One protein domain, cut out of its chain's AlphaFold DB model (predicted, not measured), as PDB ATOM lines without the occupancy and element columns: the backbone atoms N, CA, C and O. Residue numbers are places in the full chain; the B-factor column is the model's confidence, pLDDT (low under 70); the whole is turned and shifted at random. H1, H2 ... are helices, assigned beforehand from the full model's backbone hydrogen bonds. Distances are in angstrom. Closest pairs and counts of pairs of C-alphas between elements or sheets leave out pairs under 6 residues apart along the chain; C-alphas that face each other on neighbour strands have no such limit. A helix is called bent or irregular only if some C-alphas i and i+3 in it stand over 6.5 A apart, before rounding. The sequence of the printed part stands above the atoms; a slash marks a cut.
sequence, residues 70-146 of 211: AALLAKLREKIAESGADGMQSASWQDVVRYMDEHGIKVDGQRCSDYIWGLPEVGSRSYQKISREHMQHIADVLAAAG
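This is residues 70 to 146 of the 211 residues of the protein "Secretion protein EspA" of Arsenophonus sp. ENCA (UniProt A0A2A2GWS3). A small bundle of three helices, H1, H2 and H4, has the short H3 packed on residues 97 to 101 of H2, apart from H1. The 77 printed residues hold four named helices, H1 to H4 in order, and no named strand: all helix. The whole is compact, radius of gyration of the C-alphas 11.2 A, and rounded, spanning 28 by 24 by 17 A.

H4, residues 132 to 145, touches H1, residues 70 to 82, at a shallow tilt of 10 degrees, opposite ways; their closest C-alphas, Ile 80 and Arg 132, are 6.2 A apart. H2, residues 90 to 102, forms a helical hairpin with H1, touching it with residues 92 to 96 alone, at a shallow tilt of 29 degrees; the closest C-alphas, Leu 72 and Val 96, are 5.9 A apart. H2 and H4 are close but not clearly touching, C-alphas of Met 100 and Leu 142 being closest at 7.4 A. H3, residues 112 to 118, touches H2 at a steep tilt of 61 degrees, closest at the C-alphas of Val 97 and Cys 112, 5.8 A. Every O i to N i+4 pair is within hydrogen-bond range in H1, H3 and H4, and 6 of 9 in H2.

H4 is 19.9 A long, H1 18.6 A, H2 16.1 A and H3 10.0 A. H2 is irregular: C-alphas 92 and 95 are 8.2 A apart. H1 begins at C-alpha 70 (241.448, 190.877, 210.610); H4 ends at C-alpha 145 (237.700, 199.686, 206.688).

The farthest C-alphas, Ala 85 and His 103, are 30.0 A apart. The printed part has no cut; the H3 to H4 link is long, 13 residues. No printed residue is under pLDDT 70.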
ATOM      1  N   ALA A  70     241.105 191.308 209.255       81.06
ATOM      2  CA  ALA A  70     241.448 190.877 210.610       81.06
ATOM      3  C   ALA A  70     242.839 190.223 210.683       81.06
ATOM      4  O   ALA A  70     243.653 190.568 211.546       81.06
ATOM      5  N   ALA A  71     243.148 189.326 209.742       84.31
ATOM      6  CA  ALA A  71     244.453 188.665 209.666       84.31
ATOM      7  C   ALA A  71     245.582 189.653 209.316       84.31
ATOM      8  O   ALA A  71     246.657 189.623 209.918       84.31
ATOM      9  N   LEU A  72     245.322 190.568 208.377       88.81
ATOM     10  CA  LEU A  72     246.266 191.611 207.969       88.81
ATOM     11  C   LEU A  72     246.528 192.616 209.097       88.81
ATOM     12  O   LEU A  72     247.670 193.012 209.318       88.81
ATOM     13  N   LEU A  73     245.490 192.978 209.849       88.12
ATOM     14  CA  LEU A  73     245.575 193.850 211.013       88.12
ATOM     15  C   LEU A  73     246.401 193.205 212.129       88.12
ATOM     16  O   LEU A  73     247.258 193.867 212.713       88.12
ATOM     17  N   ALA A  74     246.168 191.921 212.418       88.88
ATOM     18  CA  ALA A  74     246.945 191.178 213.406       88.88
ATOM     19  C   ALA A  74     248.432 191.150 213.027       88.88
ATOM     20  O   ALA A  74     249.281 191.513 213.843       88.88
ATOM     21  N   LYS A  75     248.734 190.832 211.762       90.75
ATOM     22  CA  LYS A  75     250.098 190.858 211.228       90.75
ATOM     23  C   LYS A  75     250.725 192.251 211.314       90.75
ATOM     24  O   LYS A  75     251.865 192.383 211.750       90.75
ATOM     25  N   LEU A  76     250.006 193.304 210.920       91.12
ATOM     26  CA  LEU A  76     250.531 194.669 210.974       91.12
ATOM     27  C   LEU A  76     250.824 195.097 212.418       91.12
ATOM     28  O   LEU A  76     251.877 195.670 212.682       91.12
ATOM     29  N   ARG A  77     249.945 194.760 213.369       91.50
ATOM     30  CA  ARG A  77     250.147 195.031 214.802       91.50
ATOM     31  C   ARG A  77     251.357 194.299 215.375       91.50
ATOM     32  O   ARG A  77     252.105 194.891 216.149       91.50
ATOM     33  N   GLU A  78     251.581 193.052 214.976       92.44
ATOM     34  CA  GLU A  78     252.793 192.306 215.330       92.44
ATOM     35  C   GLU A  78     254.049 193.016 214.798       92.44
ATOM     36  O   GLU A  78     254.989 193.270 215.551       92.44
ATOM     37  N   LYS A  79     254.037 193.460 213.534       91.50
ATOM     38  CA  LYS A  79     255.162 194.203 212.935       91.50
ATOM     39  C   LYS A  79     255.405 195.562 213.592       91.50
ATOM     40  O   LYS A  79     256.555 195.968 213.743       91.50
ATOM     41  N   ILE A  80     254.350 196.250 214.025       90.38
ATOM     42  CA  ILE A  80     254.436 197.482 214.827       90.38
ATOM     43  C   ILE A  80     255.102 197.212 216.183       90.38
ATOM     44  O   ILE A  80     255.852 198.054 216.671       90.38
ATOM     45  N   ALA A  81     254.844 196.058 216.802       89.88
ATOM     46  CA  ALA A  81     255.488 195.683 218.058       89.88
ATOM     47  C   ALA A  81     256.979 195.350 217.867       89.88
ATOM     48  O   ALA A  81     257.800 195.716 218.707       89.88
ATOM     49  N   GLU A  82     257.342 194.712 216.749       89.00
ATOM     50  CA  GLU A  82     258.728 194.370 216.399       89.00
ATOM     51  C   GLU A  82     259.586 195.574 215.965       89.00
ATOM     52  O   GLU A  82     260.808 195.533 216.101       89.00
ATOM     53  N   SER A  83     258.983 196.637 215.417       84.31
ATOM     54  CA  SER A  83     259.707 197.738 214.756       84.31
ATOM     55  C   SER A  83     260.544 198.622 215.691       84.31
ATOM     56  O   SER A  83     261.454 199.318 215.233       84.31
ATOM     57  N   GLY A  84     260.286 198.584 217.002       75.50
ATOM     58  CA  GLY A  84     260.994 199.412 217.981       75.50
ATOM     59  C   GLY A  84     260.803 200.919 217.742       75.50
ATOM     60  O   GLY A  84     259.779 201.353 217.219       75.50
ATOM     61  N   ALA A  85     261.775 201.740 218.158       76.88
ATOM     62  CA  ALA A  85     261.715 203.204 218.016       76.88
ATOM     63  C   ALA A  85     262.031 203.701 216.591       76.88
ATOM     64  O   ALA A  85     261.552 204.758 216.190       76.88
ATOM     65  N   ASP A  86     262.798 202.929 215.817       78.75
ATOM     66  CA  ASP A  86     263.301 203.335 214.496       78.75
ATOM     67  C   ASP A  86     262.322 203.050 213.346       78.75
ATOM     68  O   ASP A  86     262.611 203.379 212.192       78.75
ATOM     69  N   GLY A  87     261.191 202.397 213.628       85.31
ATOM     70  CA  GLY A  87     260.235 201.987 212.605       85.31
ATOM     71  C   GLY A  87     260.704 200.800 211.755       85.31
ATOM     72  O   GLY A  87     261.745 200.183 211.998       85.31
ATOM     73  N   MET A  88     259.911 200.439 210.742       90.81
ATOM     74  CA  MET A  88     260.160 199.262 209.898       90.81
ATOM     75  C   MET A  88     259.875 199.547 208.421       90.81
ATOM     76  O   MET A  88     259.032 200.370 208.079       90.81
ATOM     77  N   GLN A  89     260.589 198.862 207.527       90.44
ATOM     78  CA  GLN A  89     260.326 198.914 206.087       90.44
ATOM     79  C   GLN A  89     259.008 198.209 205.737       90.44
ATOM     80  O   GLN A  89     258.678 197.183 206.332       90.44
ATOM     81  N   SER A  90     258.300 198.690 204.710       87.81
ATOM     82  CA  SER A  90     257.051 198.067 204.242       87.81
ATOM     83  C   SER A  90     257.228 196.660 203.669       87.81
ATOM     84  O   SER A  90     256.262 195.912 203.593       87.81
ATOM     85  N   ALA A  91     258.450 196.260 203.299       88.62
ATOM     86  CA  ALA A  91     258.719 194.976 202.653       88.62
ATOM     87  C   ALA A  91     258.211 193.756 203.454       88.62
ATOM     88  O   ALA A  91     257.760 192.782 202.856       88.62
ATOM     89  N   SER A  92     258.237 193.808 204.791       88.69
ATOM     90  CA  SER A  92     257.781 192.713 205.666       88.69
ATOM     91  C   SER A  92     256.253 192.640 205.842       88.69
ATOM     92  O   SER A  92     255.738 191.624 206.318       88.69
ATOM     93  N   TRP A  93     255.525 193.686 205.442       91.69
ATOM     94  CA  TRP A  93     254.064 193.811 205.539       91.69
ATOM     95  C   TRP A  93     253.430 194.355 204.244       91.69
ATOM     96  O   TRP A  93     252.340 194.927 204.244       91.69
ATOM     97  N   GLN A  94     254.106 194.148 203.110       91.88
ATOM     98  CA  GLN A  94     253.716 194.664 201.793       91.88
ATOM     99  C   GLN A  94     252.359 194.119 201.321       91.88
ATOM    100  O   GLN A  94     251.676 194.748 200.516       91.88
ATOM    101  N   ASP A  95     251.959 192.955 201.828       90.94
ATOM    102  CA  ASP A  95     250.641 192.365 201.624       90.94
ATOM    103  C   ASP A  95     249.513 193.255 202.150       90.94
ATOM    104  O   ASP A  95     248.484 193.345 201.488       90.94
ATOM    105  N   VAL A  96     249.720 193.972 203.257       91.12
ATOM    106  CA  VAL A  96     248.733 194.922 203.788       91.12
ATOM    107  C   VAL A  96     248.593 196.132 202.864       91.12
ATOM    108  O   VAL A  96     247.479 196.504 202.506       91.12
ATOM    109  N   VAL A  97     249.715 196.710 202.416       92.25
ATOM    110  CA  VAL A  97     249.713 197.851 201.479       92.25
ATOM    111  C   VAL A  97     249.027 197.465 200.172       92.25
ATOM    112  O   VAL A  97     248.162 198.188 199.680       92.25
ATOM    113  N   ARG A  98     249.383 196.294 199.626       91.94
ATOM    114  CA  ARG A  98     248.773 195.765 198.405       91.94
ATOM    115  C   ARG A  98     247.277 195.541 198.595       91.94
ATOM    116  O   ARG A  98     246.506 195.934 197.730       91.94
ATOM    117  N   TYR A  99     246.876 194.954 199.720       89.06
ATOM    118  CA  TYR A  99     245.473 194.718 200.026       89.06
ATOM    119  C   TYR A  99     244.677 196.024 200.083       89.06
ATOM    120  O   TYR A  99     243.651 196.134 199.412       89.06
ATOM    121  N   MET A 100     245.167 197.026 200.822       90.25
ATOM    122  CA  MET A 100     244.510 198.332 200.934       90.25
ATOM    123  C   MET A 100     244.345 198.993 199.565       90.25
ATOM    124  O   MET A 100     243.257 199.454 199.232       90.25
ATOM    125  N   ASP A 101     245.383 198.961 198.733       90.38
ATOM    126  CA  ASP A 101     245.330 199.498 197.375       90.38
ATOM    127  C   ASP A 101     244.370 198.726 196.454       90.38
ATOM    128  O   ASP A 101     243.604 199.337 195.709       90.38
ATOM    129  N   GLU A 102     244.392 197.391 196.495       87.38
ATOM    130  CA  GLU A 102     243.533 196.527 195.675       87.38
ATOM    131  C   GLU A 102     242.047 196.675 196.019       87.38
ATOM    132  O   GLU A 102     241.205 196.532 195.122       87.38
ATOM    133  N   HIS A 103     241.741 196.967 197.287       82.50
ATOM    134  CA  HIS A 103     240.386 197.137 197.823       82.50
ATOM    135  C   HIS A 103     239.971 198.611 197.924       82.50
ATOM    136  O   HIS A 103     238.887 198.918 198.405       82.50
ATOM    137  N   GLY A 104     240.807 199.537 197.440       84.00
ATOM    138  CA  GLY A 104     240.491 200.966 197.416       84.00
ATOM    139  C   GLY A 104     240.397 201.616 198.800       84.00
ATOM    140  O   GLY A 104     239.805 202.688 198.922       84.00
ATOM    141  N   ILE A 105     240.985 201.001 199.828       87.69
ATOM    142  CA  ILE A 105     241.069 201.544 201.185       87.69
ATOM    143  C   ILE A 105     242.098 202.676 201.177       87.69
ATOM    144  O   ILE A 105     243.292 202.457 200.965       87.69
ATOM    145  N   LYS A 106     241.620 203.903 201.391       90.12
ATOM    146  CA  LYS A 106     242.439 205.116 201.302       90.12
ATOM    147  C   LYS A 106     242.944 205.563 202.667       90.12
ATOM    148  O   LYS A 106     242.167 205.642 203.613       90.12
ATOM    149  N   VAL A 107     244.215 205.947 202.726       91.38
ATOM    150  CA  VAL A 107     244.837 206.612 203.879       91.38
ATOM    151  C   VAL A 107     244.919 208.098 203.547       91.38
ATOM    152  O   VAL A 107     245.470 208.466 202.513       91.38
ATOM    153  N   ASP A 108     244.284 208.948 204.354       90.12
ATOM    154  CA  ASP A 108     244.201 210.403 204.136       90.12
ATOM    155  C   ASP A 108     243.721 210.801 202.721       90.12
ATOM    156  O   ASP A 108     244.146 211.792 202.129       90.12
ATOM    157  N   GLY A 109     242.816 209.998 202.148       88.00
ATOM    158  CA  GLY A 109     242.264 210.212 200.806       88.00
ATOM    159  C   GLY A 109     243.161 209.751 199.650       88.00
ATOM    160  O   GLY A 109     242.749 209.852 198.491       88.00
ATOM    161  N   GLN A 110     244.337 209.195 199.942       93.25
ATOM    162  CA  GLN A 110     245.298 208.668 198.971       93.25
ATOM    163  C   GLN A 110     245.375 207.139 199.033       93.25
ATOM    164  O   GLN A 110     244.906 206.514 199.984       93.25
ATOM    165  N   ARG A 111     245.958 206.514 198.003       92.50
ATOM    166  CA  ARG A 111     246.296 205.084 198.064       92.50
ATOM    167  C   ARG A 111     247.310 204.857 199.183       92.50
ATOM    168  O   ARG A 111     248.120 205.737 199.460       92.50
ATOM    169  N   CYS A 112     247.291 203.683 199.805       92.25
ATOM    170  CA  CYS A 112     248.199 203.369 200.906       92.25
ATOM    171  C   CYS A 112     249.664 203.450 200.453       92.25
ATOM    172  O   CYS A 112     250.507 204.006 201.154       92.25
ATOM    173  N   SER A 113     249.958 202.977 199.237       92.19
ATOM    174  CA  SER A 113     251.284 203.147 198.637       92.19
ATOM    175  C   SER A 113     251.654 204.624 198.465       92.19
ATOM    176  O   SER A 113     252.702 205.033 198.958       92.19
ATOM    177  N   ASP A 114     250.800 205.430 197.831       92.75
ATOM    178  CA  ASP A 114     251.045 206.864 197.606       92.75
ATOM    179  C   ASP A 114     251.266 207.628 198.922       92.75
ATOM    180  O   ASP A 114     252.198 208.426 199.020       92.75
ATOM    181  N   TYR A 115     250.470 207.317 199.950       93.50
ATOM    182  CA  TYR A 115     250.627 207.860 201.296       93.50
ATOM    183  C   TYR A 115     252.022 207.559 201.857       93.50
ATOM    184  O   TYR A 115     252.728 208.478 202.266       93.50
ATOM    185  N   ILE A 116     252.456 206.292 201.804       91.81
ATOM    186  CA  ILE A 116     253.785 205.873 202.272       91.81
ATOM    187  C   ILE A 116     254.897 206.602 201.503       91.81
ATOM    188  O   ILE A 116     255.858 207.065 202.113       91.81
ATOM    189  N   TRP A 117     254.780 206.728 200.178       90.88
ATOM    190  CA  TRP A 117     255.772 207.426 199.350       90.88
ATOM    191  C   TRP A 117     255.870 208.925 199.670       90.88
ATOM    192  O   TRP A 117     256.955 209.498 199.555       90.88
ATOM    193  N   GLY A 118     254.760 209.543 200.085       89.75
ATOM    194  CA  GLY A 118     254.672 210.955 200.460       89.75
ATOM    195  C   GLY A 118     255.163 211.287 201.873       89.75
ATOM    196  O   GLY A 118     255.273 212.469 202.201       89.75
ATOM    197  N   LEU A 119     255.473 210.284 202.703       91.12
ATOM    198  CA  LEU A 119     255.942 210.512 204.069       91.12
ATOM    199  C   LEU A 119     257.298 211.243 204.087       91.12
ATOM    200  O   LEU A 119     258.194 210.908 203.300       91.12
ATOM    201  N   PRO A 120     257.497 212.204 205.010       88.19
ATOM    202  CA  PRO A 120     258.729 212.987 205.084       88.19
ATOM    203  C   PRO A 120     259.962 212.118 205.359       88.19
ATOM    204  O   PRO A 120     261.037 212.414 204.837       88.19
ATOM    205  N   GLU A 121     259.823 211.029 206.121       87.19
ATOM    206  CA  GLU A 121     260.920 210.089 206.369       87.19
ATOM    207  C   GLU A 121     261.232 209.164 205.180       87.19
ATOM    208  O   GLU A 121     262.359 208.686 205.054       87.19
ATOM    209  N   VAL A 122     260.264 208.924 204.288       87.25
ATOM    210  CA  VAL A 122     260.462 208.095 203.090       87.25
ATOM    211  C   VAL A 122     261.076 208.927 201.968       87.25
ATOM    212  O   VAL A 122     261.962 208.449 201.255       87.25
ATOM    213  N   GLY A 123     260.653 210.188 201.820       84.00
ATOM    214  CA  GLY A 123     261.275 211.163 200.918       84.00
ATOM    215  C   GLY A 123     261.395 210.679 199.470       84.00
ATOM    216  O   GLY A 123     262.399 210.951 198.807       84.00
ATOM    217  N   SER A 124     260.420 209.897 199.006       82.31
ATOM    218  CA  SER A 124     260.423 209.223 197.705       82.31
ATOM    219  C   SER A 124     261.644 208.332 197.427       82.31
ATOM    220  O   SER A 124     262.075 208.189 196.279       82.31
ATOM    221  N   ARG A 125     262.228 207.725 198.465       83.56
ATOM    222  CA  ARG A 125     263.349 206.783 198.354       83.56
ATOM    223  C   ARG A 125     262.899 205.376 198.717       83.56
ATOM    224  O   ARG A 125     262.168 205.160 199.678       83.56
ATOM    225  N   SER A 126     263.394 204.394 197.970       82.81
ATOM    226  CA  SER A 126     263.155 202.990 198.301       82.81
ATOM    227  C   SER A 126     263.900 202.590 199.587       82.81
ATOM    228  O   SER A 126     264.893 203.219 199.966       82.81
ATOM    229  N   TYR A 127     263.422 201.530 200.244       84.25
ATOM    230  CA  TYR A 127     264.011 200.926 201.450       84.25
ATOM    231  C   TYR A 127     264.082 201.828 202.696       84.25
ATOM    232  O   TYR A 127     264.830 201.529 203.629       84.25
ATOM    233  N   GLN A 128     263.305 202.912 202.753       88.50
ATOM    234  CA  GLN A 128     263.202 203.715 203.972       88.50
ATOM    235  C   GLN A 128     262.318 203.036 205.020       88.50
ATOM    236  O   GLN A 128     261.403 202.272 204.698       88.50
ATOM    237  N   LYS A 129     262.633 203.290 206.291       90.62
ATOM    238  CA  LYS A 129     261.813 202.844 207.418       90.62
ATOM    239  C   LYS A 129     260.627 203.789 207.575       90.62
ATOM    240  O   LYS A 129     260.775 204.994 207.406       90.62
ATOM    241  N   ILE A 130     259.477 203.224 207.912       91.69
ATOM    242  CA  ILE A 130     258.248 203.959 208.201       91.69
ATOM    243  C   ILE A 130     258.126 204.051 209.715       91.69
ATOM    244  O   ILE A 130     258.301 203.039 210.404       91.69
ATOM    245  N   SER A 131     257.852 205.251 210.228       92.38
ATOM    246  CA  SER A 131     257.712 205.466 211.665       92.38
ATOM    247  C   SER A 131     256.584 204.614 212.255       92.38
ATOM    248  O   SER A 131     255.606 204.264 211.588       92.38
ATOM    249  N   ARG A 132     256.694 204.302 213.549       91.00
ATOM    250  CA  ARG A 132     255.650 203.560 214.265       91.00
ATOM    251  C   ARG A 132     254.298 204.278 214.212       91.00
ATOM    252  O   ARG A 132     253.270 203.614 214.125       91.00
ATOM    253  N   GLU A 133     254.302 205.607 214.253       91.38
ATOM    254  CA  GLU A 133     253.091 206.430 214.219       91.38
ATOM    255  C   GLU A 133     252.356 206.285 212.885       91.38
ATOM    256  O   GLU A 133     251.165 205.982 212.876       91.38
ATOM    257  N   HIS A 134     253.064 206.383 211.756       92.38
ATOM    258  CA  HIS A 134     252.446 206.196 210.442       92.38
ATOM    259  C   HIS A 134     252.001 204.746 210.211       92.38
ATOM    260  O   HIS A 134     250.945 204.515 209.626       92.38
ATOM    261  N   MET A 135     252.745 203.755 210.720       92.88
ATOM    262  CA  MET A 135     252.281 202.360 210.699       92.88
ATOM    263  C   MET A 135     250.994 202.176 211.518       92.88
ATOM    264  O   MET A 135     250.092 201.463 211.079       92.88
ATOM    265  N   GLN A 136     250.895 202.820 212.685       92.62
ATOM    266  CA  GLN A 136     249.699 202.772 213.525       92.62
ATOM    267  C   GLN A 136     248.507 203.446 212.839       92.62
ATOM    268  O   GLN A 136     247.429 202.864 212.824       92.62
ATOM    269  N   HIS A 137     248.712 204.594 212.189       94.31
ATOM    270  CA  HIS A 137     247.671 205.263 211.403       94.31
ATOM    271  C   HIS A 137     247.114 204.359 210.298       94.31
ATOM    272  O   HIS A 137     245.904 204.201 210.160       94.31
ATOM    273  N   ILE A 138     247.994 203.676 209.558       93.31
ATOM    274  CA  ILE A 138     247.592 202.700 208.534       93.31
ATOM    275  C   ILE A 138     246.802 201.542 209.159       93.31
ATOM    276  O   ILE A 138     245.794 201.111 208.596       93.31
ATOM    277  N   ALA A 139     247.221 201.054 210.331       91.88
ATOM    278  CA  ALA A 139     246.496 200.015 211.053       91.88
ATOM    279  C   ALA A 139     245.105 200.486 211.504       91.88
ATOM    280  O   ALA A 139     244.150 199.717 211.420       91.88
ATOM    281  N   ASP A 140     244.966 201.736 211.940       91.75
ATOM    282  CA  ASP A 140     243.693 202.305 212.378       91.75
ATOM    283  C   ASP A 140     242.733 202.506 211.193       91.75
ATOM    284  O   ASP A 140     241.554 202.158 211.286       91.75
ATOM    285  N   VAL A 141     243.245 202.959 210.042       91.19
ATOM    286  CA  VAL A 141     242.480 203.042 208.785       91.19
ATOM    287  C   VAL A 141     242.031 201.655 208.324       91.19
ATOM    288  O   VAL A 141     240.863 201.467 207.983       91.19
ATOM    289  N   LEU A 142     242.924 200.661 208.350       88.88
ATOM    290  CA  LEU A 142     242.580 199.284 207.998       88.88
ATOM    291  C   LEU A 142     241.529 198.706 208.956       88.88
ATOM    292  O   LEU A 142     240.572 198.078 208.512       88.88
ATOM    293  N   ALA A 143     241.668 198.960 210.260       86.88
ATOM    294  CA  ALA A 143     240.695 198.542 211.262       86.88
ATOM    295  C   ALA A 143     239.327 199.196 211.035       86.88
ATOM    296  O   ALA A 143     238.302 198.564 211.295       86.88
ATOM    297  N   ALA A 144     239.287 200.447 210.574       83.88
ATOM    298  CA  ALA A 144     238.048 201.141 210.245       83.88
ATOM    299  C   ALA A 144     237.376 200.563 208.989       83.88
ATOM    300  O   ALA A 144     236.157 200.402 208.996       83.88
ATOM    301  N   ALA A 145     238.165 200.206 207.974       81.12
ATOM    302  CA  ALA A 145     237.700 199.686 206.688       81.12
ATOM    303  C   ALA A 145     237.358 198.182 206.674       81.12
ATOM    304  O   ALA A 145     236.824 197.695 205.680       81.12
ATOM    305  N   GLY A 146     237.673 197.442 207.742       80.56
ATOM    306  CA  GLY A 146     237.296 196.032 207.873       80.56
ATOM    307  C   GLY A 146     235.791 195.802 207.769       80.56
ATOM    308  O   GLY A 146     234.999 196.690 208.088       80.56
TER     309      GLY A 146